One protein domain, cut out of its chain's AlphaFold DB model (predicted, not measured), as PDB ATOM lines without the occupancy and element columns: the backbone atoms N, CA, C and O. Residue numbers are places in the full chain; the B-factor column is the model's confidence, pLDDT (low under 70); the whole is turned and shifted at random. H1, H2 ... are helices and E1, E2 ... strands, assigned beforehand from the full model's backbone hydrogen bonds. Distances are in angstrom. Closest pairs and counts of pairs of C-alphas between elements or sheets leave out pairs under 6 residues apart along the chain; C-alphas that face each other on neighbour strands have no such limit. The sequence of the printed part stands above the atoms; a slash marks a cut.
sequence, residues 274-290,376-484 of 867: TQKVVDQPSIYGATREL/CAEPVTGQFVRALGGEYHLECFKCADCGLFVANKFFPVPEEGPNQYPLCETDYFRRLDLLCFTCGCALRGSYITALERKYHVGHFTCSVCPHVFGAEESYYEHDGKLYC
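Overview. This is residues 274 to 290 and 376 to 484 of the 867 residues of an uncharacterized protein of Lophium mytilinum (UniProt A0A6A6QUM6). With little regular structure, this is a rod of four two-stranded hairpins in a row, E1-E2, E3-E4, E5-E6 and E7-E8, with short helix H1 near the middle. The printed part has 126 residues, 37 in named elements, ordered E1 E2 E3 E4 H1 E5 E6 E7 E8; its four sheets are antiparallel, its class mostly strand. It is only just extended, close to loose, radius of gyration of the C-alphas 20.9 A, spanning 72 by 30 by 25 A.

Arrangement. Start at hairpin E3, residues 411 to 414, and E4, 420 to 423: N 411 and O 423, 2.9 A, are within hydrogen-bond range. The closest C-alphas of E3 and H1, residues 425 to 431, are Phe 411 and Tyr 428, 6.6 A; in H1 every O i to N i+4 pair is within range. Hairpin E5, 447 to 450, and E6, 453 to 456, has N 448 and O 455 at 2.9 A.

Along the chain. Find E1, 384 to 387, 9.8 A, from C-alpha 384 at (189.388, 433.691, 474.197), and E2, 390 to 393, 10.4 A; E7, 476 to 478, and E8, 481 to 483, end at C-alpha 483 (232.080, 454.452, 456.887).

Size, cuts and confidence. Residues 291 to 375 are cut out, C-alphas 290 and 376 lying 42.4 A apart. Links E2 to E3, H1 to E5 and E6 to E7 are long. Look for pLDDT under 70 at 274 to 290, 416 to 419 and 471 to 472.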
ATOM      1  N   THR A 274     255.763 446.615 459.576       32.84
ATOM      2  CA  THR A 274     254.765 446.434 460.598       32.84
ATOM      3  C   THR A 274     253.489 446.202 459.823       32.84
ATOM      4  O   THR A 274     252.841 447.120 459.336       32.84
ATOM      5  N   GLN A 275     253.064 444.948 459.807       34.06
ATOM      6  CA  GLN A 275     251.647 444.645 459.859       34.06
ATOM      7  C   GLN A 275     251.138 445.105 461.239       34.06
ATOM      8  O   GLN A 275     250.685 444.313 462.059       34.06
ATOM      9  N   LYS A 276     251.286 446.399 461.561       30.58
ATOM     10  CA  LYS A 276     250.470 446.998 462.597       30.58
ATOM     11  C   LYS A 276     249.096 447.009 461.975       30.58
ATOM     12  O   LYS A 276     248.811 447.803 461.084       30.58
ATOM     13  N   VAL A 277     248.267 446.097 462.451       31.97
ATOM     14  CA  VAL A 277     246.824 446.277 462.454       31.97
ATOM     15  C   VAL A 277     246.573 447.526 463.310       31.97
ATOM     16  O   VAL A 277     246.271 447.440 464.491       31.97
ATOM     17  N   VAL A 278     246.835 448.715 462.758       36.19
ATOM     18  CA  VAL A 278     245.940 449.840 463.010       36.19
ATOM     19  C   VAL A 278     244.660 449.344 462.377       36.19
ATOM     20  O   VAL A 278     244.718 449.080 461.177       36.19
ATOM     21  N   ASP A 279     243.651 449.049 463.205       37.16
ATOM     22  CA  ASP A 279     242.353 448.460 462.848       37.16
ATOM     23  C   ASP A 279     242.206 448.320 461.339       37.16
ATOM     24  O   ASP A 279     241.887 449.295 460.654       37.16
ATOM     25  N   GLN A 280     242.612 447.153 460.808       32.69
ATOM     26  CA  GLN A 280     242.582 446.914 459.370       32.69
ATOM     27  C   GLN A 280     241.204 447.366 458.891       32.69
ATOM     28  O   GLN A 280     240.219 446.838 459.418       32.69
ATOM     29  N   PRO A 281     241.084 448.294 457.921       37.75
ATOM     30  CA  PRO A 281     239.828 448.428 457.224       37.75
ATOM     31  C   PRO A 281     239.629 447.083 456.560       37.75
ATOM     32  O   PRO A 281     240.290 446.731 455.581       37.75
ATOM     33  N   SER A 282     238.776 446.273 457.159       40.72
ATOM     34  CA  SER A 282     238.330 445.074 456.510       40.72
ATOM     35  C   SER A 282     237.471 445.561 455.354       40.72
ATOM     36  O   SER A 282     236.318 445.948 455.532       40.72
ATOM     37  N   ILE A 283     238.094 445.665 454.178       44.16
ATOM     38  CA  ILE A 283     237.407 445.957 452.929       44.16
ATOM     39  C   ILE A 283     236.591 444.707 452.636       44.16
ATOM     40  O   ILE A 283     237.064 443.737 452.044       44.16
ATOM     41  N   TYR A 284     235.375 444.699 453.144       52.12
ATOM     42  CA  TYR A 284     234.440 443.626 452.911       52.12
ATOM     43  C   TYR A 284     233.626 443.974 451.663       52.12
ATOM     44  O   TYR A 284     233.070 445.066 451.547       52.12
ATOM     45  N   GLY A 285     233.508 443.023 450.740       43.47
ATOM     46  CA  GLY A 285     232.381 443.031 449.814       43.47
ATOM     47  C   GLY A 285     231.107 442.732 450.602       43.47
ATOM     48  O   GLY A 285     231.113 441.864 451.476       43.47
ATOM     49  N   ALA A 286     230.013 443.442 450.333       43.53
ATOM     50  CA  ALA A 286     228.730 443.095 450.931       43.53
ATOM     51  C   ALA A 286     228.270 441.733 450.379       43.53
ATOM     52  O   ALA A 286     227.823 441.630 449.236       43.53
ATOM     53  N   THR A 287     228.357 440.668 451.176       42.81
ATOM     54  CA  THR A 287     227.744 439.386 450.819       42.81
ATOM     55  C   THR A 287     226.232 439.511 450.978       42.81
ATOM     56  O   THR A 287     225.690 439.607 452.079       42.81
ATOM     57  N   ARG A 288     225.519 439.535 449.848       47.41
ATOM     58  CA  ARG A 288     224.063 439.367 449.840       47.41
ATOM     59  C   ARG A 288     223.764 437.888 450.041       47.41
ATOM     60  O   ARG A 288     223.836 437.103 449.100       47.41
ATOM     61  N   GLU A 289     223.428 437.510 451.264       40.22
ATOM     62  CA  GLU A 289     223.004 436.145 451.562       40.22
ATOM     63  C   GLU A 289     221.542 435.958 451.130       40.22
ATOM     64  O   GLU A 289     220.616 436.558 451.681       40.22
ATOM     65  N   LEU A 290     221.323 435.110 450.121       41.50
ATOM     66  CA  LEU A 290     220.035 434.453 449.919       41.50
ATOM     67  C   LEU A 290     220.043 433.174 450.757       41.50
ATOM     68  O   LEU A 290     220.636 432.174 450.363       41.50
ATOM     69  N   CYS A 376     196.240 428.572 482.898       86.62
ATOM     70  CA  CYS A 376     195.905 428.817 484.311       86.62
ATOM     71  C   CYS A 376     194.933 427.792 484.910       86.62
ATOM     72  O   CYS A 376     194.659 427.858 486.101       86.62
ATOM     73  N   ALA A 377     194.416 426.852 484.111       84.69
ATOM     74  CA  ALA A 377     193.445 425.834 484.519       84.69
ATOM     75  C   ALA A 377     192.123 426.381 485.108       84.69
ATOM     76  O   ALA A 377     191.335 425.626 485.678       84.69
ATOM     77  N   GLU A 378     191.833 427.671 484.917       86.38
ATOM     78  CA  GLU A 378     190.577 428.314 485.318       86.38
ATOM     79  C   GLU A 378     189.564 428.374 484.159       86.38
ATOM     80  O   GLU A 378     189.960 428.367 482.986       86.38
ATOM     81  N   PRO A 379     188.246 428.439 484.444       84.50
ATOM     82  CA  PRO A 379     187.226 428.539 483.408       84.50
ATOM     83  C   PRO A 379     187.354 429.840 482.600       84.50
ATOM     84  O   PRO A 379     187.466 430.941 483.141       84.50
ATOM     85  N   VAL A 380     187.303 429.722 481.275       81.94
ATOM     86  CA  VAL A 380     187.423 430.847 480.347       81.94
ATOM     87  C   VAL A 380     186.065 431.515 480.156       81.94
ATOM     88  O   VAL A 380     185.167 430.970 479.514       81.94
ATOM     89  N   THR A 381     185.914 432.718 480.707       77.50
ATOM     90  CA  THR A 381     184.710 433.546 480.573       77.50
ATOM     91  C   THR A 381     184.979 434.722 479.633       77.50
ATOM     92  O   THR A 381     185.840 435.548 479.922       77.50
ATOM     93  N   GLY A 382     184.238 434.840 478.526       77.75
ATOM     94  CA  GLY A 382     184.366 435.960 477.580       77.75
ATOM     95  C   GLY A 382     185.127 435.612 476.295       77.75
ATOM     96  O   GLY A 382     184.994 434.500 475.789       77.75
ATOM     97  N   GLN A 383     185.858 436.577 475.726       78.62
ATOM     98  CA  GLN A 383     186.677 436.373 474.521       78.62
ATOM     99  C   GLN A 383     187.934 435.560 474.852       78.62
ATOM    100  O   GLN A 383     188.568 435.773 475.884       78.62
ATOM    101  N   PHE A 384     188.299 434.636 473.968       83.06
ATOM    102  CA  PHE A 384     189.388 433.691 474.197       83.06
ATOM    103  C   PHE A 384     190.138 433.375 472.905       83.06
ATOM    104  O   PHE A 384     189.626 433.583 471.805       83.06
ATOM    105  N   VAL A 385     191.357 432.867 473.066       85.19
ATOM    106  CA  VAL A 385     192.266 432.458 471.994       85.19
ATOM    107  C   VAL A 385     192.224 430.943 471.883       85.19
ATOM    108  O   VAL A 385     192.422 430.249 472.880       85.19
ATOM    109  N   ARG A 386     191.984 430.422 470.679       85.62
ATOM    110  CA  ARG A 386     192.169 429.002 470.371       85.62
ATOM    111  C   ARG A 386     193.388 428.864 469.465       85.62
ATOM    112  O   ARG A 386     193.357 429.351 468.339       85.62
ATOM    113  N   ALA A 387     194.446 428.254 469.981       81.38
ATOM    114  CA  ALA A 387     195.752 428.126 469.332       81.38
ATOM    115  C   ALA A 387     196.517 426.950 469.961       81.38
ATOM    116  O   ALA A 387     196.196 426.565 471.085       81.38
ATOM    117  N   LEU A 388     197.509 426.376 469.268       82.12
ATOM    118  CA  LEU A 388     198.389 425.317 469.810       82.12
ATOM    119  C   LEU A 388     197.639 424.099 470.404       82.12
ATOM    120  O   LEU A 388     198.088 423.485 471.368       82.12
ATOM    121  N   GLY A 389     196.455 423.769 469.873       77.94
ATOM    122  CA  GLY A 389     195.624 422.657 470.359       77.94
ATOM    123  C   GLY A 389     194.841 422.911 471.660       77.94
ATOM    124  O   GLY A 389     194.158 422.000 472.124       77.94
ATOM    125  N   GLY A 390     194.886 424.124 472.229       83.44
ATOM    126  CA  GLY A 390     194.217 424.493 473.487       83.44
ATOM    127  C   GLY A 390     193.373 425.775 473.416       83.44
ATOM    128  O   GLY A 390     193.309 426.457 472.390       83.44
ATOM    129  N   GLU A 391     192.707 426.110 474.526       85.56
ATOM    130  CA  GLU A 391     191.953 427.363 474.698       85.56
ATOM    131  C   GLU A 391     192.581 428.202 475.820       85.56
ATOM    132  O   GLU A 391     192.905 427.688 476.888       85.56
ATOM    133  N   TYR A 392     192.766 429.503 475.592       87.50
ATOM    134  CA  TYR A 392     193.476 430.403 476.502       87.50
ATOM    135  C   TYR A 392     192.713 431.713 476.704       87.50
ATOM    136  O   TYR A 392     192.112 432.236 475.763       87.50
ATOM    137  N   HIS A 393     192.780 432.304 477.904       87.19
ATOM    138  CA  HIS A 393     192.421 433.718 478.052       87.19
ATOM    139  C   HIS A 393     193.357 434.576 477.192       87.19
ATOM    140  O   HIS A 393     194.544 434.259 477.065       87.19
ATOM    141  N   LEU A 394     192.850 435.692 476.655       83.88
ATOM    142  CA  LEU A 394     193.658 436.671 475.909       83.88
ATOM    143  C   LEU A 394     194.899 437.102 476.705       83.88
ATOM    144  O   LEU A 394     195.990 437.228 476.155       83.88
ATOM    145  N   GLU A 395     194.736 437.246 478.021       83.44
ATOM    146  CA  GLU A 395     195.813 437.625 478.928       83.44
ATOM    147  C   GLU A 395     196.760 436.468 479.277       83.44
ATOM    148  O   GLU A 395     197.907 436.676 479.665       83.44
ATOM    149  N   CYS A 396     196.320 435.221 479.134       84.31
ATOM    150  CA  CYS A 396     197.162 434.060 479.393       84.31
ATOM    151  C   CYS A 396     198.047 433.720 478.184       84.31
ATOM    152  O   CYS A 396     199.153 433.198 478.369       84.31
ATOM    153  N   PHE A 397     197.616 434.060 476.965       89.25
ATOM    154  CA  PHE A 397     198.352 433.799 475.727       89.25
ATOM    155  C   PHE A 397     199.452 434.849 475.476       89.25
ATOM    156  O   PHE A 397     199.294 435.826 474.738       89.25
ATOM    157  N   LYS A 398     200.582 434.642 476.155       90.00
ATOM    158  CA  LYS A 398     201.753 435.526 476.172       90.00
ATOM    159  C   LYS A 398     202.960 434.854 475.531       90.00
ATOM    160  O   LYS A 398     203.132 433.650 475.705       90.00
ATOM    161  N   CYS A 399     203.804 435.646 474.876       91.12
ATOM    162  CA  CYS A 399     205.110 435.211 474.405       91.12
ATOM    163  C   CYS A 399     205.934 434.623 475.558       91.12
ATOM    164  O   CYS A 399     205.992 435.226 476.630       91.12
ATOM    165  N   ALA A 400     206.571 433.474 475.328       87.69
ATOM    166  CA  ALA A 400     207.402 432.825 476.341       87.69
ATOM    167  C   ALA A 400     208.620 433.667 476.779       87.69
ATOM    168  O   ALA A 400     209.006 433.581 477.940       87.69
ATOM    169  N   ASP A 401     209.169 434.511 475.895       87.69
ATOM    170  CA  ASP A 401     210.379 435.300 476.170       87.69
ATOM    171  C   ASP A 401     210.061 436.674 476.775       87.69
ATOM    172  O   ASP A 401     210.443 436.962 477.907       87.69
ATOM    173  N   CYS A 402     209.345 437.540 476.049       88.31
ATOM    174  CA  CYS A 402     209.058 438.900 476.523       88.31
ATOM    175  C   CYS A 402     207.769 439.042 477.351       88.31
ATOM    176  O   CYS A 402     207.515 440.107 477.914       88.31
ATOM    177  N   GLY A 403     206.905 438.020 477.392       86.38
ATOM    178  CA  GLY A 403     205.635 438.073 478.123       86.38
ATOM    179  C   GLY A 403     204.546 438.965 477.504       86.38
ATOM    180  O   GLY A 403     203.480 439.111 478.109       86.38
ATOM    181  N   LEU A 404     204.769 439.544 476.316       87.56
ATOM    182  CA  LEU A 404     203.756 440.325 475.595       87.56
ATOM    183  C   LEU A 404     202.593 439.439 475.142       87.56
ATOM    184  O   LEU A 404     202.787 438.281 474.773       87.56
ATOM    185  N   PHE A 405     201.378 439.989 475.133       88.88
ATOM    186  CA  PHE A 405     200.200 439.296 474.614       88.88
ATOM    187  C   PHE A 405     200.319 439.121 473.093       88.88
ATOM    188  O   PHE A 405     200.476 440.100 472.365       88.88
ATOM    189  N   VAL A 406     200.222 437.882 472.609       87.31
ATOM    190  CA  VAL A 406     200.442 437.527 471.188       87.31
ATOM    191  C   VAL A 406     199.187 436.965 470.518       87.31
ATOM    192  O   VAL A 406     199.245 436.306 469.486       87.31
ATOM    193  N   ALA A 407     198.021 437.278 471.086       81.81
ATOM    194  CA  ALA A 407     196.716 436.802 470.633       81.81
ATOM    195  C   ALA A 407     196.363 437.162 469.177       81.81
ATOM    196  O   ALA A 407     195.488 436.530 468.607       81.81
ATOM    197  N   ASN A 408     197.010 438.159 468.566       78.88
ATOM    198  CA  ASN A 408     196.721 438.567 467.184       78.88
ATOM    199  C   ASN A 408     197.641 437.898 466.150       78.88
ATOM    200  O   ASN A 408     197.251 437.733 464.997       78.88
ATOM    201  N   LYS A 409     198.875 437.572 466.546       83.75
ATOM    202  CA  LYS A 409     199.908 436.988 465.688       83.75
ATOM    203  C   LYS A 409     201.008 436.403 466.564       83.75
ATOM    204  O   LYS A 409     201.585 437.124 467.381       83.75
ATOM    205  N   PHE A 410     201.325 435.134 466.359       88.31
ATOM    206  CA  PHE A 410     202.381 434.437 467.086       88.31
ATOM    207  C   PHE A 410     203.092 433.431 466.179       88.31
ATOM    208  O   PHE A 410     202.610 433.106 465.094       88.31
ATOM    209  N   PHE A 411     204.247 432.959 466.641       87.88
ATOM    210  CA  PHE A 411     205.036 431.925 465.981       87.88
ATOM    211  C   PHE A 411     205.166 430.723 466.928       87.88
ATOM    212  O   PHE A 411     205.677 430.901 468.039       87.88
ATOM    213  N   PRO A 412     204.657 429.536 466.553       86.31
ATOM    214  CA  PRO A 412     204.760 428.335 467.375       86.31
ATOM    215  C   PRO A 412     206.196 427.799 467.388       86.31
ATOM    216  O   PRO A 412     206.806 427.639 466.333       86.31
ATOM    217  N   VAL A 413     206.726 427.477 468.571       83.19
ATOM    218  CA  VAL A 413     208.015 426.784 468.716       83.19
ATOM    219  C   VAL A 413     207.804 425.462 469.462       83.19
ATOM    220  O   VAL A 413     207.135 425.474 470.501       83.19
ATOM    221  N   PRO A 414     208.336 424.328 468.963       80.00
ATOM    222  CA  PRO A 414     208.298 423.058 469.680       80.00
ATOM    223  C   PRO A 414     209.085 423.142 470.993       80.00
ATOM    224  O   PRO A 414     210.200 423.662 471.030       80.00
ATOM    225  N   GLU A 415     208.516 422.621 472.071       74.56
ATOM    226  CA  GLU A 415     209.236 422.303 473.305       74.56
ATOM    227  C   GLU A 415     209.753 420.855 473.226       74.56
ATOM    228  O   GLU A 415     209.321 420.107 472.350       74.56
ATOM    229  N   GLU A 416     210.679 420.426 474.093       61.31
ATOM    230  CA  GLU A 416     211.114 419.018 474.125       61.31
ATOM    231  C   GLU A 416     209.938 418.102 474.530       61.31
ATOM    232  O   GLU A 416     209.687 417.844 475.707       61.31
ATOM    233  N   GLY A 417     209.162 417.660 473.533       62.00
ATOM    234  CA  GLY A 417     207.904 416.929 473.678       62.00
ATOM    235  C   GLY A 417     206.840 417.367 472.652       62.00
ATOM    236  O   GLY A 417     207.125 418.128 471.734       62.00
ATOM    237  N   PRO A 418     205.584 416.897 472.769       60.22
ATOM    238  CA  PRO A 418     204.500 417.237 471.835       60.22
ATOM    239  C   PRO A 418     203.909 418.647 472.038       60.22
ATOM    240  O   PRO A 418     202.973 419.020 471.332       60.22
ATOM    241  N   ASN A 419     204.404 419.414 473.015       68.06
ATOM    242  CA  ASN A 419     203.878 420.733 473.360       68.06
ATOM    243  C   ASN A 419     204.583 421.839 472.567       68.06
ATOM    244  O   ASN A 419     205.790 421.795 472.354       68.06
ATOM    245  N   GLN A 420     203.823 422.853 472.159       82.75
ATOM    246  CA  GLN A 420     204.339 424.062 471.518       82.75
ATOM    247  C   GLN A 420     204.036 425.275 472.397       82.75
ATOM    248  O   GLN A 420     203.017 425.302 473.092       82.75
ATOM    249  N   TYR A 421     204.879 426.301 472.332       84.81
ATOM    250  CA  TYR A 421     204.632 427.588 472.985       84.81
ATOM    251  C   TYR A 421     204.700 428.741 471.978       84.81
ATOM    252  O   TYR A 421     205.405 428.649 470.969       84.81
ATOM    253  N   PRO A 422     203.971 429.845 472.224       88.25
ATOM    254  CA  PRO A 422     203.944 430.967 471.304       88.25
ATOM    255  C   PRO A 422     205.100 431.936 471.580       88.25
ATOM    256  O   PRO A 422     205.343 432.341 472.722       88.25
ATOM    257  N   LEU A 423     205.764 432.387 470.520       88.31
ATOM    258  CA  LEU A 423     206.662 433.538 470.549       88.31
ATOM    259  C   LEU A 423     206.063 434.732 469.809       88.31
ATOM    260  O   LEU A 423     205.304 434.579 468.847       88.31
ATOM    261  N   CYS A 424     206.410 435.940 470.260       89.38
ATOM    262  CA  CYS A 424     206.157 437.135 469.469       89.38
ATOM    263  C   CYS A 424     207.093 437.145 468.258       89.38
ATOM    264  O   CYS A 424     208.145 436.508 468.268       89.38
ATOM    265  N   GLU A 425     206.724 437.892 467.223       86.12
ATOM    266  CA  GLU A 425     207.536 438.004 466.013       86.12
ATOM    267  C   GLU A 425     208.984 438.414 466.310       86.12
ATOM    268  O   GLU A 425     209.919 437.799 465.815       86.12
ATOM    269  N   THR A 426     209.188 439.418 467.159       86.25
ATOM    270  CA  THR A 426     210.531 439.915 467.462       86.25
ATOM    271  C   THR A 426     211.383 438.863 468.169       86.25
ATOM    272  O   THR A 426     212.539 438.697 467.804       86.25
ATOM    273  N   ASP A 427     210.828 438.129 469.135       87.12
ATOM    274  CA  ASP A 427     211.575 437.109 469.881       87.12
ATOM    275  C   ASP A 427     211.803 435.845 469.050       87.12
ATOM    276  O   ASP A 427     212.880 435.258 469.106       87.12
ATOM    277  N   TYR A 428     210.836 435.472 468.208       89.62
ATOM    278  CA  TYR A 428     210.994 434.381 467.253       89.62
ATOM    279  C   TYR A 428     212.164 434.647 466.298       89.62
ATOM    280  O   TYR A 428     213.092 433.845 466.205       89.62
ATOM    281  N   PHE A 429     212.180 435.819 465.654       88.38
ATOM    282  CA  PHE A 429     213.285 436.205 464.777       88.38
ATOM    283  C   PHE A 429     214.579 436.489 465.555       88.38
ATOM    284  O   PHE A 429     215.652 436.266 465.007       88.38
ATOM    285  N   ARG A 430     214.526 436.905 466.832       88.44
ATOM    286  CA  ARG A 430     215.720 437.034 467.691       88.44
ATOM    287  C   ARG A 430     216.405 435.691 467.917       88.44
ATOM    288  O   ARG A 430     217.624 435.623 467.835       88.44
ATOM    289  N   ARG A 431     215.638 434.630 468.180       87.62
ATOM    290  CA  ARG A 431     216.183 433.275 468.369       87.62
ATOM    291  C   ARG A 431     216.797 432.696 467.098       87.62
ATOM    292  O   ARG A 431     217.725 431.904 467.187       87.62
ATOM    293  N   LEU A 432     216.291 433.106 465.939       86.25
ATOM    294  CA  LEU A 432     216.863 432.774 464.632       86.25
ATOM    295  C   LEU A 432     218.015 433.708 464.229       86.25
ATOM    296  O   LEU A 432     218.546 433.566 463.132       86.25
ATOM    297  N   ASP A 433     218.379 434.671 465.083       87.56
ATOM    298  CA  ASP A 433     219.375 435.705 464.795       87.56
ATOM    299  C   ASP A 433     219.043 436.513 463.520       87.56
ATOM    300  O   ASP A 433     219.903 436.852 462.727       87.56
ATOM    301  N   LEU A 434     217.771 436.813 463.254       90.50
ATOM    302  CA  LEU A 434     217.300 437.494 462.035       90.50
ATOM    303  C   LEU A 434     216.666 438.859 462.339       90.50
ATOM    304  O   LEU A 434     215.623 439.222 461.787       90.50
ATOM    305  N   LEU A 435     217.289 439.630 463.229       90.75
ATOM    306  CA  LEU A 435     216.895 441.010 463.508       90.75
ATOM    307  C   LEU A 435     217.884 441.994 462.890       90.75
ATOM    308  O   LEU A 435     219.097 441.819 462.968       90.75
ATOM    309  N   CYS A 436     217.357 443.066 462.304       91.38
ATOM    310  CA  CYS A 436     218.185 444.158 461.822       91.38
ATOM    311  C   CYS A 436     218.801 444.919 463.001       91.38
ATOM    312  O   CYS A 436     218.070 445.403 463.863       91.38
ATOM    313  N   PHE A 437     220.116 445.115 462.990       89.06
ATOM    314  CA  PHE A 437     220.834 445.848 464.032       89.06
ATOM    315  C   PHE A 437     220.368 447.308 464.170       89.06
ATOM    316  O   PHE A 437     220.208 447.803 465.280       89.06
ATOM    317  N   THR A 438     220.083 447.986 463.052       87.81
ATOM    318  CA  THR A 438     219.717 449.415 463.044       87.81
ATOM    319  C   THR A 438     218.297 449.686 463.549       87.81
ATOM    320  O   THR A 438     218.085 450.648 464.279       87.81
ATOM    321  N   CYS A 439     217.307 448.871 463.163       91.25
ATOM    322  CA  CYS A 439     215.900 449.120 463.520       91.25
ATOM    323  C   CYS A 439     215.301 448.118 464.519       91.25
ATOM    324  O   CYS A 439     214.189 448.333 464.994       91.25
ATOM    325  N   GLY A 440     215.985 447.009 464.813       87.88
ATOM    326  CA  GLY A 440     215.492 445.939 465.688       87.88
ATOM    327  C   GLY A 440     214.340 445.106 465.110       87.88
ATOM    328  O   GLY A 440     213.794 444.254 465.810       87.88
ATOM    329  N   CYS A 441     213.937 445.340 463.856       87.75
ATOM    330  CA  CYS A 441     212.838 444.620 463.207       87.75
ATOM    331  C   CYS A 441     213.308 443.334 462.508       87.75
ATOM    332  O   CYS A 441     214.469 443.211 462.119       87.75
ATOM    333  N   ALA A 442     212.371 442.401 462.316       87.62
ATOM    334  CA  ALA A 442     212.595 441.115 461.660       87.62
ATOM    335  C   ALA A 442     212.970 441.250 460.174       87.62
ATOM    336  O   ALA A 442     212.261 441.907 459.407       87.62
ATOM    337  N   LEU A 443     214.041 440.561 459.774       89.44
ATOM    338  CA  LEU A 443     214.526 440.462 458.399       89.44
ATOM    339  C   LEU A 443     213.726 439.395 457.641       89.44
ATOM    340  O   LEU A 443     213.791 438.211 457.960       89.44
ATOM    341  N   ARG A 444     212.940 439.821 456.646       83.19
ATOM    342  CA  ARG A 444     212.013 438.947 455.895       83.19
ATOM    343  C   ARG A 444     212.417 438.642 454.454       83.19
ATOM    344  O   ARG A 444     211.811 437.777 453.836       83.19
ATOM    345  N   GLY A 445     213.372 439.388 453.914       81.56
ATOM    346  CA  GLY A 445     213.847 439.271 452.535       81.56
ATOM    347  C   GLY A 445     215.368 439.300 452.495       81.56
ATOM    348  O   GLY A 445     216.003 438.967 453.492       81.56
ATOM    349  N   SER A 446     215.957 439.735 451.379       82.75
ATOM    350  CA  SER A 446     217.412 439.885 451.293       82.75
ATOM    351  C   SER A 446     217.924 440.845 452.367       82.75
ATOM    352  O   SER A 446     217.426 441.970 452.487       82.75
ATOM    353  N   TYR A 447     218.930 440.409 453.109       86.69
ATOM    354  CA  TYR A 447     219.610 441.191 454.130       86.69
ATOM    355  C   TYR A 447     221.111 441.198 453.859       86.69
ATOM    356  O   TYR A 447     221.615 440.428 453.042       86.69
ATOM    357  N   ILE A 448     221.804 442.123 454.509       85.38
ATOM    358  CA  ILE A 448     223.257 442.249 454.432       85.38
ATOM    359  C   ILE A 448     223.815 441.831 455.783       85.38
ATOM    360  O   ILE A 448     223.375 442.349 456.813       85.38
ATOM    361  N   THR A 449     224.768 440.908 455.773       86.38
ATOM    362  CA  THR A 449     225.520 440.510 456.964       86.38
ATOM    363  C   THR A 449     226.876 441.213 456.921       86.38
ATOM    364  O   THR A 449     227.623 441.063 455.961       86.38
ATOM    365  N   ALA A 450     227.183 442.021 457.935       83.06
ATOM    366  CA  ALA A 450     228.424 442.788 458.041       83.06
ATOM    367  C   ALA A 450     228.774 443.019 459.518       83.06
ATOM    368  O   ALA A 450     227.883 443.317 460.312       83.06
ATOM    369  N   LEU A 451     230.051 442.914 459.901       82.88
ATOM    370  CA  LEU A 451     230.499 443.062 461.302       82.88
ATOM    371  C   LEU A 451     229.725 442.168 462.286       82.88
ATOM    372  O   LEU A 451     229.305 442.632 463.345       82.88
ATOM    373  N   GLU A 452     229.444 440.922 461.884       83.19
ATOM    374  CA  GLU A 452     228.635 439.960 462.658       83.19
ATOM    375  C   GLU A 452     227.220 440.469 463.003       83.19
ATOM    376  O   GLU A 452     226.552 439.979 463.910       83.19
ATOM    377  N   ARG A 453     226.738 441.474 462.267       87.31
ATOM    378  CA  ARG A 453     225.417 442.085 462.415       87.31
ATOM    379  C   ARG A 453     224.657 441.958 461.108       87.31
ATOM    380  O   ARG A 453     225.242 441.953 460.026       87.31
ATOM    381  N   LYS A 454     223.331 441.906 461.202       88.50
ATOM    382  CA  LYS A 454     222.456 441.822 460.030       88.50
ATOM    383  C   LYS A 454     221.700 443.127 459.835       88.50
ATOM    384  O   LYS A 454     221.248 443.755 460.793       88.50
ATOM    385  N   TYR A 455     221.549 443.542 458.586       89.75
ATOM    386  CA  TYR A 455     220.948 444.815 458.211       89.75
ATOM    387  C   TYR A 455     219.911 444.614 457.114       89.75
ATOM    388  O   TYR A 455     220.075 443.791 456.214       89.75
ATOM    389  N   HIS A 456     218.854 445.425 457.145       89.44
ATOM    390  CA  HIS A 456     218.093 445.665 455.924       89.44
ATOM    391  C   HIS A 456     219.012 446.335 454.899       89.44
ATOM    392  O   HIS A 456     219.854 447.144 455.286       89.44
ATOM    393  N   VAL A 457     218.797 446.069 453.608       88.06
ATOM    394  CA  VAL A 457     219.574 446.693 452.521       88.06
ATOM    395  C   VAL A 457     219.621 448.219 452.677       88.06
ATOM    396  O   VAL A 457     220.694 448.798 452.651       88.06
ATOM    397  N   GLY A 458     218.484 448.865 452.967       86.94
ATOM    398  CA  GLY A 458     218.419 450.318 453.181       86.94
ATOM    399  C   GLY A 458     218.947 450.825 454.531       86.94
ATOM    400  O   GLY A 458     219.022 452.030 454.730       86.94
ATOM    401  N   HIS A 459     219.280 449.944 455.479       89.12
ATOM    402  CA  HIS A 459     219.855 450.321 456.780       89.12
ATOM    403  C   HIS A 459     221.365 450.083 456.856       89.12
ATOM    404  O   HIS A 459     221.988 450.437 457.858       89.12
ATOM    405  N   PHE A 460     221.943 449.487 455.816       90.75
ATOM    406  CA  PHE A 460     223.377 449.321 455.675       90.75
ATOM    407  C   PHE A 460     223.972 450.613 455.100       90.75
ATOM    408  O   PHE A 460     224.091 450.787 453.889       90.75
ATOM    409  N   THR A 461     224.238 451.564 455.996       90.50
ATOM    410  CA  THR A 461     224.572 452.958 455.663       90.50
ATOM    411  C   THR A 461     225.824 453.431 456.388       90.50
ATOM    412  O   THR A 461     226.236 452.849 457.395       90.50
ATOM    413  N   CYS A 462     226.436 454.501 455.883       89.56
ATOM    414  CA  CYS A 462     227.524 455.176 456.580       89.56
ATOM    415  C   CYS A 462     227.040 455.785 457.912       89.56
ATOM    416  O   CYS A 462     225.942 456.312 458.026       89.56
ATOM    417  N   SER A 463     227.897 455.768 458.933       89.50
ATOM    418  CA  SER A 463     227.585 456.319 460.262       89.50
ATOM    419  C   SER A 463     227.568 457.852 460.308       89.50
ATOM    420  O   SER A 463     227.135 458.426 461.306       89.50
ATOM    421  N   VAL A 464     228.080 458.513 459.263       85.81
ATOM    422  CA  VAL A 464     228.193 459.980 459.168       85.81
ATOM    423  C   VAL A 464     227.192 460.558 458.166       85.81
ATOM    424  O   VAL A 464     226.632 461.618 458.418       85.81
ATOM    425  N   CYS A 465     226.928 459.865 457.054       84.19
ATOM    426  CA  CYS A 465     226.000 460.320 456.017       84.19
ATOM    427  C   CYS A 465     224.937 459.263 455.692       84.19
ATOM    428  O   CYS A 465     225.182 458.074 455.887       84.19
ATOM    429  N   PRO A 466     223.780 459.653 455.126       84.38
ATOM    430  CA  PRO A 466     222.684 458.727 454.822       84.38
ATOM    431  C   PRO A 466     222.958 457.793 453.627       84.38
ATOM    432  O   PRO A 466     222.030 457.170 453.116       84.38
ATOM    433  N   HIS A 467     224.205 457.706 453.152       85.06
ATOM    434  CA  HIS A 467     224.575 456.888 452.001       85.06
ATOM    435  C   HIS A 467     224.376 455.406 452.293       85.06
ATOM    436  O   HIS A 467     224.959 454.889 453.249       85.06
ATOM    437  N   VAL A 468     223.580 454.743 451.457       87.44
ATOM    438  CA  VAL A 468     223.366 453.294 451.477       87.44
ATOM    439  C   VAL A 468     224.399 452.656 450.560       87.44
ATOM    440  O   VAL A 468     224.472 453.016 449.388       87.44
ATOM    441  N   PHE A 469     225.164 451.696 451.076       86.56
ATOM    442  CA  PHE A 469     226.195 451.030 450.283       86.56
ATOM    443  C   PHE A 469     225.576 450.167 449.176       86.56
ATOM    444  O   PHE A 469     224.662 449.372 449.422       86.56
ATOM    445  N   GLY A 470     226.089 450.318 447.953       76.81
ATOM    446  CA  GLY A 470     225.736 449.463 446.820       76.81
ATOM    447  C   GLY A 470     226.256 448.024 446.957       76.81
ATOM    448  O   GLY A 470     227.116 447.727 447.780       76.81
ATOM    449  N   ALA A 471     225.761 447.110 446.113       69.81
ATOM    450  CA  ALA A 471     226.181 445.700 446.130       69.81
ATOM    451  C   ALA A 471     227.661 445.486 445.746       69.81
ATOM    452  O   ALA A 471     228.265 444.510 446.178       69.81
ATOM    453  N   GLU A 472     228.229 446.394 444.951       69.06
ATOM    454  CA  GLU A 472     229.630 446.369 444.497       69.06
ATOM    455  C   GLU A 472     230.480 447.450 445.184       69.06
ATOM    456  O   GLU A 472     231.664 447.599 444.893       69.06
ATOM    457  N   GLU A 473     229.883 448.225 446.090       73.50
ATOM    458  CA  GLU A 473     230.562 449.334 446.744       73.50
ATOM    459  C   GLU A 473     231.302 448.856 447.997       73.50
ATOM    460  O   GLU A 473     230.772 448.089 448.805       73.50
ATOM    461  N   SER A 474     232.538 449.328 448.167       82.44
ATOM    462  CA  SER A 474     233.336 449.031 449.356       82.44
ATOM    463  C   SER A 474     232.885 449.863 450.558       82.44
ATOM    464  O   SER A 474     232.556 451.046 450.444       82.44
ATOM    465  N   TYR A 475     232.910 449.246 451.739       86.06
ATOM    466  CA  TYR A 475     232.706 449.922 453.016       86.06
ATOM    467  C   TYR A 475     233.910 449.709 453.933       86.06
ATOM    468  O   TYR A 475     234.659 448.744 453.784       86.06
ATOM    469  N   TYR A 476     234.081 450.623 454.886       87.12
ATOM    470  CA  TYR A 476     235.232 450.658 455.781       87.12
ATOM    471  C   TYR A 476     234.766 450.637 457.233       87.12
ATOM    472  O   TYR A 476     233.831 451.352 457.601       87.12
ATOM    473  N   GLU A 477     235.415 449.825 458.061       87.56
ATOM    474  CA  GLU A 477     235.123 449.736 459.487       87.56
ATOM    475  C   GLU A 477     236.157 450.503 460.318       87.56
ATOM    476  O   GLU A 477     237.354 450.429 460.052       87.56
ATOM    477  N   HIS A 478     235.687 451.235 461.329       85.25
ATOM    478  CA  HIS A 478     236.513 451.770 462.413       85.25
ATOM    479  C   HIS A 478     235.682 451.794 463.705       85.25
ATOM    480  O   HIS A 478     234.562 452.316 463.704       85.25
ATOM    481  N   ASP A 479     236.198 451.242 464.805       87.19
ATOM    482  CA  ASP A 479     235.506 451.137 466.103       87.19
ATOM    483  C   ASP A 479     234.088 450.517 466.031       87.19
ATOM    484  O   ASP A 479     233.138 451.017 466.648       87.19
ATOM    485  N   GLY A 480     233.885 449.454 465.240       84.44
ATOM    486  CA  GLY A 480     232.583 448.788 465.108       84.44
ATOM    487  C   GLY A 480     231.500 449.623 464.409       84.44
ATOM    488  O   GLY A 480     230.300 449.328 464.550       84.44
ATOM    489  N   LYS A 481     231.911 450.674 463.687       86.94
ATOM    490  CA  LYS A 481     231.073 451.566 462.875       86.94
ATOM    491  C   LYS A 481     231.476 451.507 461.407       86.94
ATOM    492  O   LYS A 481     232.642 451.323 461.077       86.94
ATOM    493  N   LEU A 482     230.490 451.714 460.537       88.94
ATOM    494  CA  LEU A 482     230.639 451.652 459.084       88.94
ATOM    495  C   LEU A 482     230.809 453.053 458.493       88.94
ATOM    496  O   LEU A 482     230.047 453.968 458.825       88.94
ATOM    497  N   TYR A 483     231.760 453.208 457.579       87.62
ATOM    498  CA  TYR A 483     232.080 454.452 456.887       87.62
ATOM    499  C   TYR A 483     232.177 454.226 455.375       87.62
ATOM    500  O   TYR A 483     232.610 453.169 454.919       87.62
ATOM    501  N   CYS A 484     231.775 455.228 454.590       86.44
ATOM    502  CA  CYS A 484     232.067 455.256 453.156       86.44
ATOM    503  C   CYS A 484     233.525 455.648 452.899       86.44
ATOM    504  O   CYS A 484     234.168 456.226 453.779       86.44
TER     505      CYS A 484